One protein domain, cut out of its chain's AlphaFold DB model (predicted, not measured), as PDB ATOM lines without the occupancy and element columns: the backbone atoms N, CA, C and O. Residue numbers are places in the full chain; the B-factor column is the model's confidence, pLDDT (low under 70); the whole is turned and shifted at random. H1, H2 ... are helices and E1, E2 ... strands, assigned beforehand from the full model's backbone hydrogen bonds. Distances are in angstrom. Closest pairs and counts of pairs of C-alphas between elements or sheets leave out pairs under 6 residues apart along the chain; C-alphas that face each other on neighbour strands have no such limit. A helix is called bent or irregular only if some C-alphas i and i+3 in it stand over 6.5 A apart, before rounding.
ATOM      1  N   ASP A   2      17.015 -21.899 -16.561       45.47
ATOM      2  CA  ASP A   2      18.379 -22.439 -16.745       45.47
ATOM      3  C   ASP A   2      18.704 -23.695 -15.912       45.47
ATOM      4  O   ASP A   2      19.502 -24.527 -16.332       45.47
ATOM      5  N   VAL A   3      18.071 -23.872 -14.746       45.19
ATOM      6  CA  VAL A   3      18.390 -24.971 -13.808       45.19
ATOM      7  C   VAL A   3      17.948 -26.344 -14.333       45.19
ATOM      8  O   VAL A   3      18.672 -27.324 -14.176       45.19
ATOM      9  N   GLU A   4      16.792 -26.420 -14.993       42.09
ATOM     10  CA  GLU A   4      16.244 -27.676 -15.530       42.09
ATOM     11  C   GLU A   4      16.984 -28.123 -16.794       42.09
ATOM     12  O   GLU A   4      17.288 -29.304 -16.953       42.09
ATOM     13  N   ILE A   5      17.382 -27.171 -17.645       48.53
ATOM     14  CA  ILE A   5      18.265 -27.435 -18.787       48.53
ATOM     15  C   ILE A   5      19.632 -27.905 -18.272       48.53
ATOM     16  O   ILE A   5      20.125 -28.954 -18.690       48.53
ATOM     17  N   ALA A   6      20.214 -27.209 -17.290       48.25
ATOM     18  CA  ALA A   6      21.471 -27.620 -16.667       48.25
ATOM     19  C   ALA A   6      21.396 -29.028 -16.046       48.25
ATOM     20  O   ALA A   6      22.378 -29.766 -16.101       48.25
ATOM     21  N   ALA A   7      20.247 -29.435 -15.495       51.66
ATOM     22  CA  ALA A   7      20.049 -30.775 -14.945       51.66
ATOM     23  C   ALA A   7      20.061 -31.872 -16.026       51.66
ATOM     24  O   ALA A   7      20.649 -32.931 -15.811       51.66
ATOM     25  N   ILE A   8      19.498 -31.604 -17.209       50.62
ATOM     26  CA  ILE A   8      19.545 -32.524 -18.358       50.62
ATOM     27  C   ILE A   8      20.985 -32.652 -18.891       50.62
ATOM     28  O   ILE A   8      21.449 -33.759 -19.170       50.62
ATOM     29  N   PHE A   9      21.740 -31.549 -18.937       45.38
ATOM     30  CA  PHE A   9      23.148 -31.536 -19.362       45.38
ATOM     31  C   PHE A   9      24.145 -32.044 -18.300       45.38
ATOM     32  O   PHE A   9      25.289 -32.356 -18.635       45.38
ATOM     33  N   ARG A  10      23.737 -32.194 -17.029       47.00
ATOM     34  CA  ARG A  10      24.559 -32.809 -15.962       47.00
ATOM     35  C   ARG A  10      24.805 -34.303 -16.165       47.00
ATOM     36  O   ARG A  10      25.705 -34.842 -15.518       47.00
ATOM     37  N   LYS A  11      24.079 -34.978 -17.068       46.41
ATOM     38  CA  LYS A  11      24.503 -36.288 -17.582       46.41
ATOM     39  C   LYS A  11      25.792 -36.083 -18.372       46.41
ATOM     40  O   LYS A  11      25.785 -35.792 -19.566       46.41
ATOM     41  N   GLU A  20      42.793 -32.722 -33.180       60.91
ATOM     42  CA  GLU A  20      42.889 -31.734 -34.258       60.91
ATOM     43  C   GLU A  20      42.674 -32.414 -35.627       60.91
ATOM     44  O   GLU A  20      43.176 -33.526 -35.850       60.91
ATOM     45  N   PRO A  21      41.859 -31.829 -36.525       65.00
ATOM     46  CA  PRO A  21      41.446 -32.526 -37.724       65.00
ATOM     47  C   PRO A  21      42.686 -32.722 -38.591       65.00
ATOM     48  O   PRO A  21      43.415 -31.771 -38.867       65.00
ATOM     49  N   LYS A  22      42.909 -33.954 -39.061       68.44
ATOM     50  CA  LYS A  22      44.086 -34.308 -39.880       68.44
ATOM     51  C   LYS A  22      44.230 -33.454 -41.148       68.44
ATOM     52  O   LYS A  22      45.304 -33.405 -41.732       68.44
ATOM     53  N   ASP A  23      43.154 -32.789 -41.559       74.00
ATOM     54  CA  ASP A  23      43.072 -31.947 -42.748       74.00
ATOM     55  C   ASP A  23      43.013 -30.440 -42.433       74.00
ATOM     56  O   ASP A  23      42.586 -29.659 -43.285       74.00
ATOM     57  N   LEU A  24      43.444 -30.001 -41.243       73.44
ATOM     58  CA  LEU A  24      43.432 -28.587 -40.843       73.44
ATOM     59  C   LEU A  24      44.089 -27.668 -41.887       73.44
ATOM     60  O   LEU A  24      43.538 -26.624 -42.253       73.44
ATOM     61  N   ASP A  25      45.217 -28.090 -42.454       74.69
ATOM     62  CA  ASP A  25      45.935 -27.343 -43.492       74.69
ATOM     63  C   ASP A  25      45.112 -27.156 -44.772       74.69
ATOM     64  O   ASP A  25      45.231 -26.128 -45.439       74.69
ATOM     65  N   LYS A  26      44.185 -28.072 -45.062       76.06
ATOM     66  CA  LYS A  26      43.305 -28.027 -46.240       76.06
ATOM     67  C   LYS A  26      42.016 -27.240 -45.998       76.06
ATOM     68  O   LYS A  26      41.317 -26.899 -46.952       76.06
ATOM     69  N   MET A  27      41.678 -26.931 -44.744       74.44
ATOM     70  CA  MET A  27      40.465 -26.177 -44.426       74.44
ATOM     71  C   MET A  27      40.567 -24.725 -44.902       74.44
ATOM     72  O   MET A  27      41.586 -24.062 -44.722       74.44
ATOM     73  N   LYS A  28      39.496 -24.185 -45.482       79.81
ATOM     74  CA  LYS A  28      39.453 -22.764 -45.847       79.81
ATOM     75  C   LYS A  28      39.180 -21.918 -44.600       79.81
ATOM     76  O   LYS A  28      38.225 -22.203 -43.880       79.81
ATOM     77  N   LEU A  29      39.992 -20.884 -44.370       80.00
ATOM     78  CA  LEU A  29      39.803 -19.941 -43.260       80.00
ATOM     79  C   LEU A  29      38.418 -19.287 -43.326       80.00
ATOM     80  O   LEU A  29      37.910 -19.012 -44.418       80.00
ATOM     81  N   GLY A  30      37.787 -19.118 -42.165       69.12
ATOM     82  CA  GLY A  30      36.460 -18.510 -42.025       69.12
ATOM     83  C   GLY A  30      35.307 -19.339 -42.593       69.12
ATOM     84  O   GLY A  30      34.148 -18.952 -42.471       69.12
ATOM     85  N   ARG A  31      35.578 -20.497 -43.212       77.75
ATOM     86  CA  ARG A  31      34.528 -21.363 -43.748       77.75
ATOM     87  C   ARG A  31      34.092 -22.371 -42.695       77.75
ATOM     88  O   ARG A  31      34.897 -23.161 -42.209       77.75
ATOM     89  N   ILE A  32      32.791 -22.391 -42.427       73.06
ATOM     90  CA  ILE A  32      32.169 -23.403 -41.573       73.06
ATOM     91  C   ILE A  32      32.112 -24.728 -42.344       73.06
ATOM     92  O   ILE A  32      31.402 -24.861 -43.346       73.06
ATOM     93  N   GLY A  33      32.884 -25.707 -41.880       73.25
ATOM     94  CA  GLY A  33      32.768 -27.111 -42.250       73.25
ATOM     95  C   GLY A  33      31.521 -27.702 -41.602       73.25
ATOM     96  O   GLY A  33      31.408 -27.713 -40.379       73.25
ATOM     97  N   LYS A  34      30.574 -28.153 -42.426       71.00
ATOM     98  CA  LYS A  34      29.258 -28.629 -41.972       71.00
ATOM     99  C   LYS A  34      29.300 -30.023 -41.348       71.00
ATOM    100  O   LYS A  34      28.458 -30.310 -40.511       71.00
ATOM    101  N   ASP A  35      30.271 -30.845 -41.743       68.19
ATOM    102  CA  ASP A  35      30.345 -32.248 -41.321       68.19
ATOM    103  C   ASP A  35      30.632 -32.371 -39.819       68.19
ATOM    104  O   ASP A  35      29.982 -33.148 -39.129       68.19
ATOM    105  N   ASN A  36      31.533 -31.526 -39.305       66.44
ATOM    106  CA  ASN A  36      31.964 -31.536 -37.901       66.44
ATOM    107  C   ASN A  36      31.700 -30.200 -37.186       66.44
ATOM    108  O   ASN A  36      32.288 -29.939 -36.139       66.44
ATOM    109  N   TRP A  37      30.881 -29.319 -37.780       72.00
ATOM    110  CA  TRP A  37      30.601 -27.965 -37.278       72.00
ATOM    111  C   TRP A  37      31.859 -27.229 -36.802       72.00
ATOM    112  O   TRP A  37      31.992 -26.810 -35.650       72.00
ATOM    113  N   SER A  38      32.809 -27.111 -37.723       74.62
ATOM    114  CA  SER A  38      34.157 -26.625 -37.447       74.62
ATOM    115  C   SER A  38      34.491 -25.404 -38.285       74.62
ATOM    116  O   SER A  38      34.085 -25.320 -39.440       74.62
ATOM    117  N   VAL A  39      35.310 -24.506 -37.763       76.94
ATOM    118  CA  VAL A  39      35.783 -23.322 -38.484       76.94
ATOM    119  C   VAL A  39      37.283 -23.179 -38.290       76.94
ATOM    120  O   VAL A  39      37.782 -23.191 -37.165       76.94
ATOM    121  N   ALA A  40      38.012 -23.082 -39.399       81.94
ATOM    122  CA  ALA A  40      39.439 -22.810 -39.357       81.94
ATOM    123  C   ALA A  40      39.675 -21.302 -39.233       81.94
ATOM    124  O   ALA A  40      39.041 -20.509 -39.936       81.94
ATOM    125  N   PHE A  41      40.602 -20.917 -38.368       77.62
ATOM    126  CA  PHE A  41      41.035 -19.539 -38.169       77.62
ATOM    127  C   PHE A  41      42.557 -19.481 -38.055       77.62
ATOM    128  O   PHE A  41      43.212 -20.497 -37.824       77.62
ATOM    129  N   GLN A  42      43.130 -18.298 -38.247       80.56
ATOM    130  CA  GLN A  42      44.537 -18.055 -37.959       80.56
ATOM    131  C   GLN A  42      44.662 -17.308 -36.638       80.56
ATOM    132  O   GLN A  42      43.965 -16.326 -36.391       80.56
ATOM    133  N   LYS A  43      45.562 -17.789 -35.786       77.56
ATOM    134  CA  LYS A  43      45.982 -17.126 -34.559       77.56
ATOM    135  C   LYS A  43      47.401 -16.610 -34.772       77.56
ATOM    136  O   LYS A  43      48.298 -17.398 -35.076       77.56
ATOM    137  N   SER A  44      47.596 -15.302 -34.625       75.19
ATOM    138  CA  SER A  44      48.931 -14.705 -34.577       75.19
ATOM    139  C   SER A  44      49.355 -14.551 -33.120       75.19
ATOM    140  O   SER A  44      48.633 -13.965 -32.319       75.19
ATOM    141  N   GLU A  45      50.511 -15.097 -32.757       71.62
ATOM    142  CA  GLU A  45      51.097 -14.962 -31.423       71.62
ATOM    143  C   GLU A  45      52.550 -14.485 -31.580       71.62
ATOM    144  O   GLU A  45      53.485 -15.257 -31.826       71.62
ATOM    145  N   GLY A  46      52.734 -13.162 -31.535       73.50
ATOM    146  CA  GLY A  46      54.008 -12.507 -31.836       73.50
ATOM    147  C   GLY A  46      54.385 -12.625 -33.317       73.50
ATOM    148  O   GLY A  46      53.695 -12.100 -34.181       73.50
ATOM    149  N   LYS A  47      55.503 -13.301 -33.625       74.38
ATOM    150  CA  LYS A  47      55.964 -13.540 -35.014       74.38
ATOM    151  C   LYS A  47      55.454 -14.854 -35.617       74.38
ATOM    152  O   LYS A  47      55.829 -15.194 -36.737       74.38
ATOM    153  N   LYS A  48      54.677 -15.640 -34.866       75.50
ATOM    154  CA  LYS A  48      54.190 -16.949 -35.308       75.50
ATOM    155  C   LYS A  48      52.725 -16.842 -35.694       75.50
ATOM    156  O   LYS A  48      51.895 -16.502 -34.860       75.50
ATOM    157  N   VAL A  49      52.425 -17.201 -36.936       78.62
ATOM    158  CA  VAL A  49      51.055 -17.392 -37.407       78.62
ATOM    159  C   VAL A  49      50.774 -18.889 -37.408       78.62
ATOM    160  O   VAL A  49      51.446 -19.645 -38.108       78.62
ATOM    161  N   GLN A  50      49.798 -19.318 -36.614       81.50
ATOM    162  CA  GLN A  50      49.353 -20.705 -36.556       81.50
ATOM    163  C   GLN A  50      47.920 -20.807 -37.066       81.50
ATOM    164  O   GLN A  50      47.049 -20.016 -36.705       81.50
ATOM    165  N   LYS A  51      47.666 -21.805 -37.910       79.94
ATOM    166  CA  LYS A  51      46.312 -22.183 -38.294       79.94
ATOM    167  C   LYS A  51      45.721 -23.067 -37.204       79.94
ATOM    168  O   LYS A  51      46.365 -24.016 -36.771       79.94
ATOM    169  N   CYS A  52      44.514 -22.748 -36.772       76.50
ATOM    170  CA  CYS A  52      43.787 -23.444 -35.722       76.50
ATOM    171  C   CYS A  52      42.378 -23.781 -36.217       76.50
ATOM    172  O   CYS A  52      41.866 -23.161 -37.153       76.50
ATOM    173  N   SER A  53      41.726 -24.749 -35.582       73.56
ATOM    174  CA  SER A  53      40.305 -25.030 -35.797       73.56
ATOM    175  C   SER A  53      39.532 -24.902 -34.504       73.56
ATOM    176  O   SER A  53      39.932 -25.441 -33.473       73.56
ATOM    177  N   PHE A  54      38.384 -24.250 -34.589       71.62
ATOM    178  CA  PHE A  54      37.383 -24.276 -33.544       71.62
ATOM    179  C   PHE A  54      36.301 -25.295 -33.903       71.62
ATOM    180  O   PHE A  54      35.784 -25.278 -35.020       71.62
ATOM    181  N   PHE A  55      35.972 -26.175 -32.955       72.25
ATOM    182  CA  PHE A  55      34.929 -27.187 -33.094       72.25
ATOM    183  C   PHE A  55      33.789 -26.898 -32.146       72.25
ATOM    184  O   PHE A  55      33.995 -26.707 -30.945       72.25
ATOM    185  N   LEU A  56      32.575 -26.970 -32.671       65.00
ATOM    186  CA  LEU A  56      31.391 -26.925 -31.839       65.00
ATOM    187  C   LEU A  56      30.886 -28.333 -31.621       65.00
ATOM    188  O   LEU A  56      30.010 -28.829 -32.317       65.00
ATOM    189  N   LEU A  57      31.456 -28.969 -30.601       63.41
ATOM    190  CA  LEU A  57      30.850 -30.162 -30.036       63.41
ATOM    191  C   LEU A  57      29.471 -29.777 -29.475       63.41
ATOM    192  O   LEU A  57      29.352 -28.781 -28.755       63.41
ATOM    193  N   ASP A  58      28.458 -30.599 -29.760       52.25
ATOM    194  CA  ASP A  58      27.021 -30.369 -29.498       52.25
ATOM    195  C   ASP A  58      26.658 -29.809 -28.107       52.25
ATOM    196  O   ASP A  58      25.598 -29.215 -27.918       52.25
ATOM    197  N   LYS A  59      27.525 -29.981 -27.104       54.16
ATOM    198  CA  LYS A  59      27.283 -29.552 -25.718       54.16
ATOM    199  C   LYS A  59      27.719 -28.125 -25.407       54.16
ATOM    200  O   LYS A  59      27.226 -27.548 -24.441       54.16
ATOM    201  N   HIS A  60      28.640 -27.566 -26.185       55.84
ATOM    202  CA  HIS A  60      29.220 -26.248 -25.911       55.84
ATOM    203  C   HIS A  60      28.474 -25.118 -26.621       55.84
ATOM    204  O   HIS A  60      28.512 -23.988 -26.154       55.84
ATOM    205  N   LEU A  61      27.679 -25.434 -27.647       56.75
ATOM    206  CA  LEU A  61      26.840 -24.482 -28.392       56.75
ATOM    207  C   LEU A  61      25.889 -23.636 -27.527       56.75
ATOM    208  O   LEU A  61      25.410 -22.592 -27.963       56.75
ATOM    209  N   TYR A  62      25.612 -24.082 -26.303       59.16
ATOM    210  CA  TYR A  62      24.690 -23.430 -25.378       59.16
ATOM    211  C   TYR A  62      25.383 -22.739 -24.208       59.16
ATOM    212  O   TYR A  62      24.750 -21.936 -23.516       59.16
ATOM    213  N   SER A  63      26.641 -23.083 -23.925       68.38
ATOM    214  CA  SER A  63      27.288 -22.657 -22.694       68.38
ATOM    215  C   SER A  63      27.887 -21.267 -22.856       68.38
ATOM    216  O   SER A  63      28.589 -20.972 -23.819       68.38
ATOM    217  N   THR A  64      27.687 -20.415 -21.851       70.69
ATOM    218  CA  THR A  64      28.350 -19.104 -21.771       70.69
ATOM    219  C   THR A  64      29.874 -19.229 -21.889       70.69
ATOM    220  O   THR A  64      30.516 -18.337 -22.428       70.69
ATOM    221  N   SER A  65      30.454 -20.365 -21.487       69.38
ATOM    222  CA  SER A  65      31.880 -20.652 -21.678       69.38
ATOM    223  C   SER A  65      32.315 -20.723 -23.146       69.38
ATOM    224  O   SER A  65      33.434 -20.329 -23.447       69.38
ATOM    225  N   CYS A  66      31.456 -21.173 -24.065       73.44
ATOM    226  CA  CYS A  66      31.761 -21.188 -25.496       73.44
ATOM    227  C   CYS A  66      31.793 -19.770 -26.069       73.44
ATOM    228  O   CYS A  66      32.692 -19.432 -26.833       73.44
ATOM    229  N   LEU A  67      30.843 -18.924 -25.658       75.81
ATOM    230  CA  LEU A  67      30.844 -17.509 -26.024       75.81
ATOM    231  C   LEU A  67      32.087 -16.799 -25.474       75.81
ATOM    232  O   LEU A  67      32.768 -16.113 -26.226       75.81
ATOM    233  N   ASN A  68      32.410 -17.009 -24.195       76.06
ATOM    234  CA  ASN A  68      33.602 -16.425 -23.578       76.06
ATOM    235  C   ASN A  68      34.878 -16.863 -24.301       76.06
ATOM    236  O   ASN A  68      35.715 -16.025 -24.596       76.06
ATOM    237  N   TYR A  69      34.981 -18.139 -24.677       77.00
ATOM    238  CA  TYR A  69      36.118 -18.641 -25.442       77.00
ATOM    239  C   TYR A  69      36.252 -17.973 -26.824       77.00
ATOM    240  O   TYR A  69      37.349 -17.585 -27.216       77.00
ATOM    241  N   ILE A  70      35.147 -17.780 -27.557       75.81
ATOM    242  CA  ILE A  70      35.161 -17.055 -28.842       75.81
ATOM    243  C   ILE A  70      35.594 -15.593 -28.639       75.81
ATOM    244  O   ILE A  70      36.362 -15.059 -29.443       75.81
ATOM    245  N   LEU A  71      35.135 -14.941 -27.567       79.88
ATOM    246  CA  LEU A  71      35.519 -13.565 -27.235       79.88
ATOM    247  C   LEU A  71      37.005 -13.461 -26.859       79.88
ATOM    248  O   LEU A  71      37.695 -12.586 -27.374       79.88
ATOM    249  N   GLU A  72      37.511 -14.381 -26.038       79.00
ATOM    250  CA  GLU A  72      38.934 -14.475 -25.683       79.00
ATOM    251  C   GLU A  72      39.811 -14.709 -26.920       79.00
ATOM    252  O   GLU A  72      40.843 -14.058 -27.073       79.00
ATOM    253  N   LEU A  73      39.383 -15.579 -27.843       75.00
ATOM    254  CA  LEU A  73      40.066 -15.780 -29.125       75.00
ATOM    255  C   LEU A  73      40.097 -14.505 -29.971       75.00
ATOM    256  O   LEU A  73      41.130 -14.192 -30.562       75.00
ATOM    257  N   THR A  74      38.983 -13.774 -30.023       76.50
ATOM    258  CA  THR A  74      38.880 -12.523 -30.785       76.50
ATOM    259  C   THR A  74      39.820 -11.462 -30.213       76.50
ATOM    260  O   THR A  74      40.549 -10.817 -30.964       76.50
ATOM    261  N   GLU A  75      39.857 -11.322 -28.886       76.69
ATOM    262  CA  GLU A  75      40.749 -10.384 -28.198       76.69
ATOM    263  C   GLU A  75      42.225 -10.755 -28.401       76.69
ATOM    264  O   GLU A  75      43.050  -9.889 -28.696       76.69
ATOM    265  N   ALA A  76      42.558 -12.049 -28.327       74.25
ATOM    266  CA  ALA A  76      43.910 -12.546 -28.575       74.25
ATOM    267  C   ALA A  76      44.383 -12.323 -30.022       74.25
ATOM    268  O   ALA A  76      45.585 -12.264 -30.268       74.25
ATOM    269  N   CYS A  77      43.456 -12.178 -30.974       72.94
ATOM    270  CA  CYS A  77      43.745 -12.005 -32.399       72.94
ATOM    271  C   CYS A  77      43.462 -10.578 -32.906       72.94
ATOM    272  O   CYS A  77      43.341 -10.359 -34.114       72.94
ATOM    273  N   LYS A  78      43.359  -9.582 -32.015       75.56
ATOM    274  CA  LYS A  78      43.030  -8.190 -32.383       75.56
ATOM    275  C   LYS A  78      44.054  -7.496 -33.282       75.56
ATOM    276  O   LYS A  78      43.740  -6.472 -33.887       75.56
ATOM    277  N   GLU A  79      45.266  -8.032 -33.375       77.06
ATOM    278  CA  GLU A  79      46.318  -7.516 -34.257       77.06
ATOM    279  C   GLU A  79      46.347  -8.211 -35.626       77.06
ATOM    280  O   GLU A  79      47.117  -7.804 -36.491       77.06
ATOM    281  N   ASN A  80      45.493  -9.216 -35.861       79.69
ATOM    282  CA  ASN A  80      45.398  -9.869 -37.166       79.69
ATOM    283  C   ASN A  80      44.868  -8.911 -38.250       79.69
ATOM    284  O   ASN A  80      44.257  -7.875 -37.961       79.69
ATOM    285  N   GLU A  81      45.056  -9.299 -39.512       77.94
ATOM    286  CA  GLU A  81      44.475  -8.604 -40.659       77.94
ATOM    287  C   GLU A  81      42.938  -8.584 -40.592       77.94
ATOM    288  O   GLU A  81      42.298  -9.463 -40.009       77.94
ATOM    289  N   ASP A  82      42.318  -7.579 -41.213       77.44
ATOM    290  CA  ASP A  82      40.859  -7.409 -41.189       77.44
ATOM    291  C   ASP A  82      40.106  -8.600 -41.809       77.44
ATOM    292  O   ASP A  82      39.003  -8.948 -41.379       77.44
ATOM    293  N   SER A  83      40.726  -9.269 -42.783       74.44
ATOM    294  CA  SER A  83      40.269 -10.528 -43.385       74.44
ATOM    295  C   SER A  83      40.131 -11.655 -42.352       74.44
ATOM    296  O   SER A  83      39.127 -12.372 -42.344       74.44
ATOM    297  N   ASP A  84      41.096 -11.777 -41.445       70.75
ATOM    298  CA  ASP A  84      41.105 -12.776 -40.376       70.75
ATOM    299  C   ASP A  84      40.183 -12.373 -39.227       70.75
ATOM    300  O   ASP A  84      39.452 -13.208 -38.691       70.75
ATOM    301  N   LYS A  85      40.130 -11.077 -38.897       76.56
ATOM    302  CA  LYS A  85      39.181 -10.528 -37.915       76.56
ATOM    303  C   LYS A  85      37.735 -10.823 -38.286       76.56
ATOM    304  O   LYS A  85      36.928 -11.197 -37.432       76.56
ATOM    305  N   LYS A  86      37.419 -10.714 -39.578       78.88
ATOM    306  CA  LYS A  86      36.102 -11.051 -40.118       78.88
ATOM    307  C   LYS A  86      35.710 -12.498 -39.817       78.88
ATOM    308  O   LYS A  86      34.547 -12.746 -39.516       78.88
ATOM    309  N   CYS A  87      36.663 -13.431 -39.813       75.44
ATOM    310  CA  CYS A  87      36.378 -14.825 -39.482       75.44
ATOM    311  C   CYS A  87      35.822 -14.960 -38.056       75.44
ATOM    312  O   CYS A  87      34.864 -15.698 -37.854       75.44
ATOM    313  N   PHE A  88      36.343 -14.218 -37.075       78.50
ATOM    314  CA  PHE A  88      35.818 -14.257 -35.703       78.50
ATOM    315  C   PHE A  88      34.415 -13.653 -35.591       78.50
ATOM    316  O   PHE A  88      33.564 -14.197 -34.886       78.50
ATOM    317  N   LEU A  89      34.140 -12.577 -36.335       79.12
ATOM    318  CA  LEU A  89      32.796 -11.998 -36.421       79.12
ATOM    319  C   LEU A  89      31.796 -12.971 -37.056       79.12
ATOM    320  O   LEU A  89      30.677 -13.109 -36.562       79.12
ATOM    321  N   ASP A  90      32.200 -13.683 -38.108       79.31
ATOM    322  CA  ASP A  90      31.373 -14.705 -38.751       79.31
ATOM    323  C   ASP A  90      31.073 -15.866 -37.784       79.31
ATOM    324  O   ASP A  90      29.932 -16.325 -37.707       79.31
ATOM    325  N   ILE A  91      32.053 -16.281 -36.970       78.31
ATOM    326  CA  ILE A  91      31.877 -17.291 -35.911       78.31
ATOM    327  C   ILE A  91      30.898 -16.806 -34.838       78.31
ATOM    328  O   ILE A  91      29.999 -17.553 -34.445       78.31
ATOM    329  N   LEU A  92      31.040 -15.561 -34.374       80.94
ATOM    330  CA  LEU A  92      30.178 -14.971 -33.349       80.94
ATOM    331  C   LEU A  92      28.728 -14.846 -33.835       80.94
ATOM    332  O   LEU A  92      27.799 -15.266 -33.142       80.94
ATOM    333  N   ASN A  93      28.531 -14.315 -35.045       81.62
ATOM    334  CA  ASN A  93      27.214 -14.195 -35.668       81.62
ATOM    335  C   ASN A  93      26.555 -15.562 -35.826       81.62
ATOM    336  O   ASN A  93      25.388 -15.746 -35.477       81.62
ATOM    337  N   TRP A  94      27.313 -16.539 -36.312       77.06
ATOM    338  CA  TRP A  94      26.818 -17.893 -36.468       77.06
ATOM    339  C   TRP A  94      26.458 -18.539 -35.114       77.06
ATOM    340  O   TRP A  94      25.371 -19.109 -34.995       77.06
ATOM    341  N   TYR A  95      27.274 -18.363 -34.066       79.75
ATOM    342  CA  TYR A  95      26.962 -18.825 -32.704       79.75
ATOM    343  C   TYR A  95      25.644 -18.232 -32.180       79.75
ATOM    344  O   TYR A  95      24.797 -18.958 -31.654       79.75
ATOM    345  N   ILE A  96      25.432 -16.922 -32.363       81.50
ATOM    346  CA  ILE A  96      24.197 -16.234 -31.956       81.50
ATOM    347  C   ILE A  96      22.981 -16.822 -32.679       81.50
ATOM    348  O   ILE A  96      21.971 -17.119 -32.035       81.50
ATOM    349  N   VAL A  97      23.072 -17.015 -33.999       82.31
ATOM    350  CA  VAL A  97      21.985 -17.593 -34.804       82.31
ATOM    351  C   VAL A  97      21.633 -18.989 -34.304       82.31
ATOM    352  O   VAL A  97      20.470 -19.248 -33.994       82.31
ATOM    353  N   VAL A  98      22.627 -19.866 -34.150       76.62
ATOM    354  CA  VAL A  98      22.411 -21.245 -33.696       76.62
ATOM    355  C   VAL A  98      21.790 -21.273 -32.301       76.62
ATOM    356  O   VAL A  98      20.767 -21.931 -32.098       76.62
ATOM    357  N   ARG A  99      22.325 -20.496 -31.351       78.06
ATOM    358  CA  ARG A  99      21.786 -20.413 -29.987       78.06
ATOM    359  C   ARG A  99      20.331 -19.938 -29.970       78.06
ATOM    360  O   ARG A  99      19.505 -20.534 -29.279       78.06
ATOM    361  N   ASN A 100      19.997 -18.910 -30.750       79.25
ATOM    362  CA  ASN A 100      18.630 -18.393 -30.850       79.25
ATOM    363  C   ASN A 100      17.670 -19.405 -31.487       79.25
ATOM    364  O   ASN A 100      16.556 -19.588 -30.992       79.25
ATOM    365  N   THR A 101      18.094 -20.097 -32.548       79.38
ATOM    366  CA  THR A 101      17.298 -21.163 -33.172       79.38
ATOM    367  C   THR A 101      17.002 -22.275 -32.174       79.38
ATOM    368  O   THR A 101      15.851 -22.691 -32.040       79.38
ATOM    369  N   LEU A 102      18.011 -22.721 -31.428       74.19
ATOM    370  CA  LEU A 102      17.855 -23.800 -30.461       74.19
ATOM    371  C   LEU A 102      16.990 -23.378 -29.268       74.19
ATOM    372  O   LEU A 102      16.113 -24.140 -28.870       74.19
ATOM    373  N   LEU A 103      17.140 -22.151 -28.753       74.19
ATOM    374  CA  LEU A 103      16.230 -21.588 -27.745       74.19
ATOM    375  C   LEU A 103      14.783 -21.561 -28.254       74.19
ATOM    376  O   LEU A 103      13.875 -22.006 -27.553       74.19
ATOM    377  N   GLY A 104      14.561 -21.114 -29.493       76.12
ATOM    378  CA  GLY A 104      13.239 -21.112 -30.122       76.12
ATOM    379  C   GLY A 104      12.638 -22.513 -30.283       76.12
ATOM    380  O   GLY A 104      11.437 -22.696 -30.070       76.12
ATOM    381  N   LEU A 105      13.457 -23.513 -30.619       75.19
ATOM    382  CA  LEU A 105      13.047 -24.918 -30.694       75.19
ATOM    383  C   LEU A 105      12.749 -25.499 -29.310       75.19
ATOM    384  O   LEU A 105      11.707 -26.124 -29.141       75.19
ATOM    385  N   MET A 106      13.589 -25.236 -28.306       68.94
ATOM    386  CA  MET A 106      13.337 -25.650 -26.923       68.94
ATOM    387  C   MET A 106      12.013 -25.083 -26.416       68.94
ATOM    388  O   MET A 106      11.188 -25.832 -25.904       68.94
ATOM    389  N   PHE A 107      11.734 -23.795 -26.630       64.62
ATOM    390  CA  PHE A 107      10.442 -23.217 -26.252       64.62
ATOM    391  C   PHE A 107       9.253 -23.896 -26.939       64.62
ATOM    392  O   PHE A 107       8.187 -23.982 -26.337       64.62
ATOM    393  N   LYS A 108       9.402 -24.388 -28.175       68.94
ATOM    394  CA  LYS A 108       8.350 -25.152 -28.865       68.94
ATOM    395  C   LYS A 108       8.204 -26.568 -28.304       68.94
ATOM    396  O   LYS A 108       7.078 -26.999 -28.077       68.94
ATOM    397  N   LEU A 109       9.315 -27.256 -28.045       61.97
ATOM    398  CA  LEU A 109       9.336 -28.618 -27.503       61.97
ATOM    399  C   LEU A 109       8.799 -28.666 -26.062       61.97
ATOM    400  O   LEU A 109       7.971 -29.510 -25.735       61.97
ATOM    401  N   PHE A 110       9.195 -27.710 -25.221       63.50
ATOM    402  CA  PHE A 110       8.791 -27.639 -23.814       63.50
ATOM    403  C   PHE A 110       7.482 -26.863 -23.579       63.50
ATOM    404  O   PHE A 110       6.900 -26.965 -22.499       63.50
ATOM    405  N   LYS A 111       6.926 -26.171 -24.591       52.00
ATOM    406  CA  LYS A 111       5.545 -25.637 -24.538       52.00
ATOM    407  C   LYS A 111       4.486 -26.730 -24.327       52.00
ATOM    408  O   LYS A 111       3.374 -26.405 -23.919       52.00
ATOM    409  N   VAL A 112       4.821 -28.003 -24.550       50.75
ATOM    410  CA  VAL A 112       3.916 -29.146 -24.342       50.75
ATOM    411  C   VAL A 112       3.775 -29.539 -22.859       50.75
ATOM    412  O   VAL A 112       2.781 -30.158 -22.499       50.75
TER     413      VAL A 112
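AT A GLANCE: This is residues 2 to 11 and 20 to 112 of the 118 residues of an uncharacterized protein of Lactuca saligna (UniProt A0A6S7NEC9). A long helix, H3, makes the length of the model; the shorter H2 folds back beside its first part as a helical hairpin, and the two-stranded hairpin E1 E2 packs on the same end, with E1 next to residues 84 to 91 of H3. The unnamed stretch 20 to 37 is tied to E1 by a short pairing, H1 lies away from the other helices, and residues 107 to 112 of H3 stick out. The printed part has 103 residues, with three named helices and two named strands in the order H1 E1 E2 H2 H3; the sheet, order E1 - E2, is antiparallel, and the class is mixed, helices and strands. It is only just loose, close to compact, with a radius of gyration of the C-alphas of 15.6 A and spans of 54 by 26 by 23 A.

IN THESE COORDINATES: H1 covers residues 2 to 9, beginning at C-alpha 2 (18.379, -22.439, -16.745), and is 10.6 A long. E1 covers residues 38 to 45, 21.4 A, from C-alpha 38 (34.157, -26.625, -37.447). E2 covers residues 48 to 55, 21.9 A. H2 covers residues 64 to 76, 18.2 A. H3 covers residues 82 to 112, 46.1 A, ending at C-alpha 112 (3.916, -29.146, -24.342); it is neither bent nor irregular, but only just: C-alphas 109 and 112 are 6.3 A apart.

HOW THE PARTS SIT: E1 and E2 form an antiparallel hairpin, their directions at 153 degrees; N 41 and O 52 are within hydrogen-bond range at 2.8 A, as are N 50 and O 43 at 2.9 A. Residues 32 to 33 pair antiparallel with residues 38 to 39 of E1. The closest C-alphas of E1 and H3 are those of Gln 42 and Asp 84, 6.7 A apart, and those of E1 and H2 are Lys 43 and Ala 76, 7.8 A. E2 and H3 are apart. H2 and H3 touch, with residues 85 to 95 of H3 alone, and form a helical hairpin at a shallow tilt of 7 degrees, opposite ways; their closest C-alphas are those of Thr 74 and Phe 88, 6.0 A. H1 is apart from E2, H2 and H3. In H1 and H2 every O i to N i+4 pair is within hydrogen-bond range; in H3, 24 of 27 are.

THE WHOLE: The C-alphas farthest apart are those of Lys 47 and Val 112, 55.4 A. Residues 12 to 19 are cut out, and C-alphas 11 and 20 are 25.2 A apart across this cut, which lies in the link from H1 to E1. Of the links printed whole, E1 to E2 and H2 to H3 are tight and E2 to H2 is short. The mean pLDDT of the printed part is 70.6; 32 residues are under 70, among them residues 2 to 11, 56 to 63 and 106 to 112.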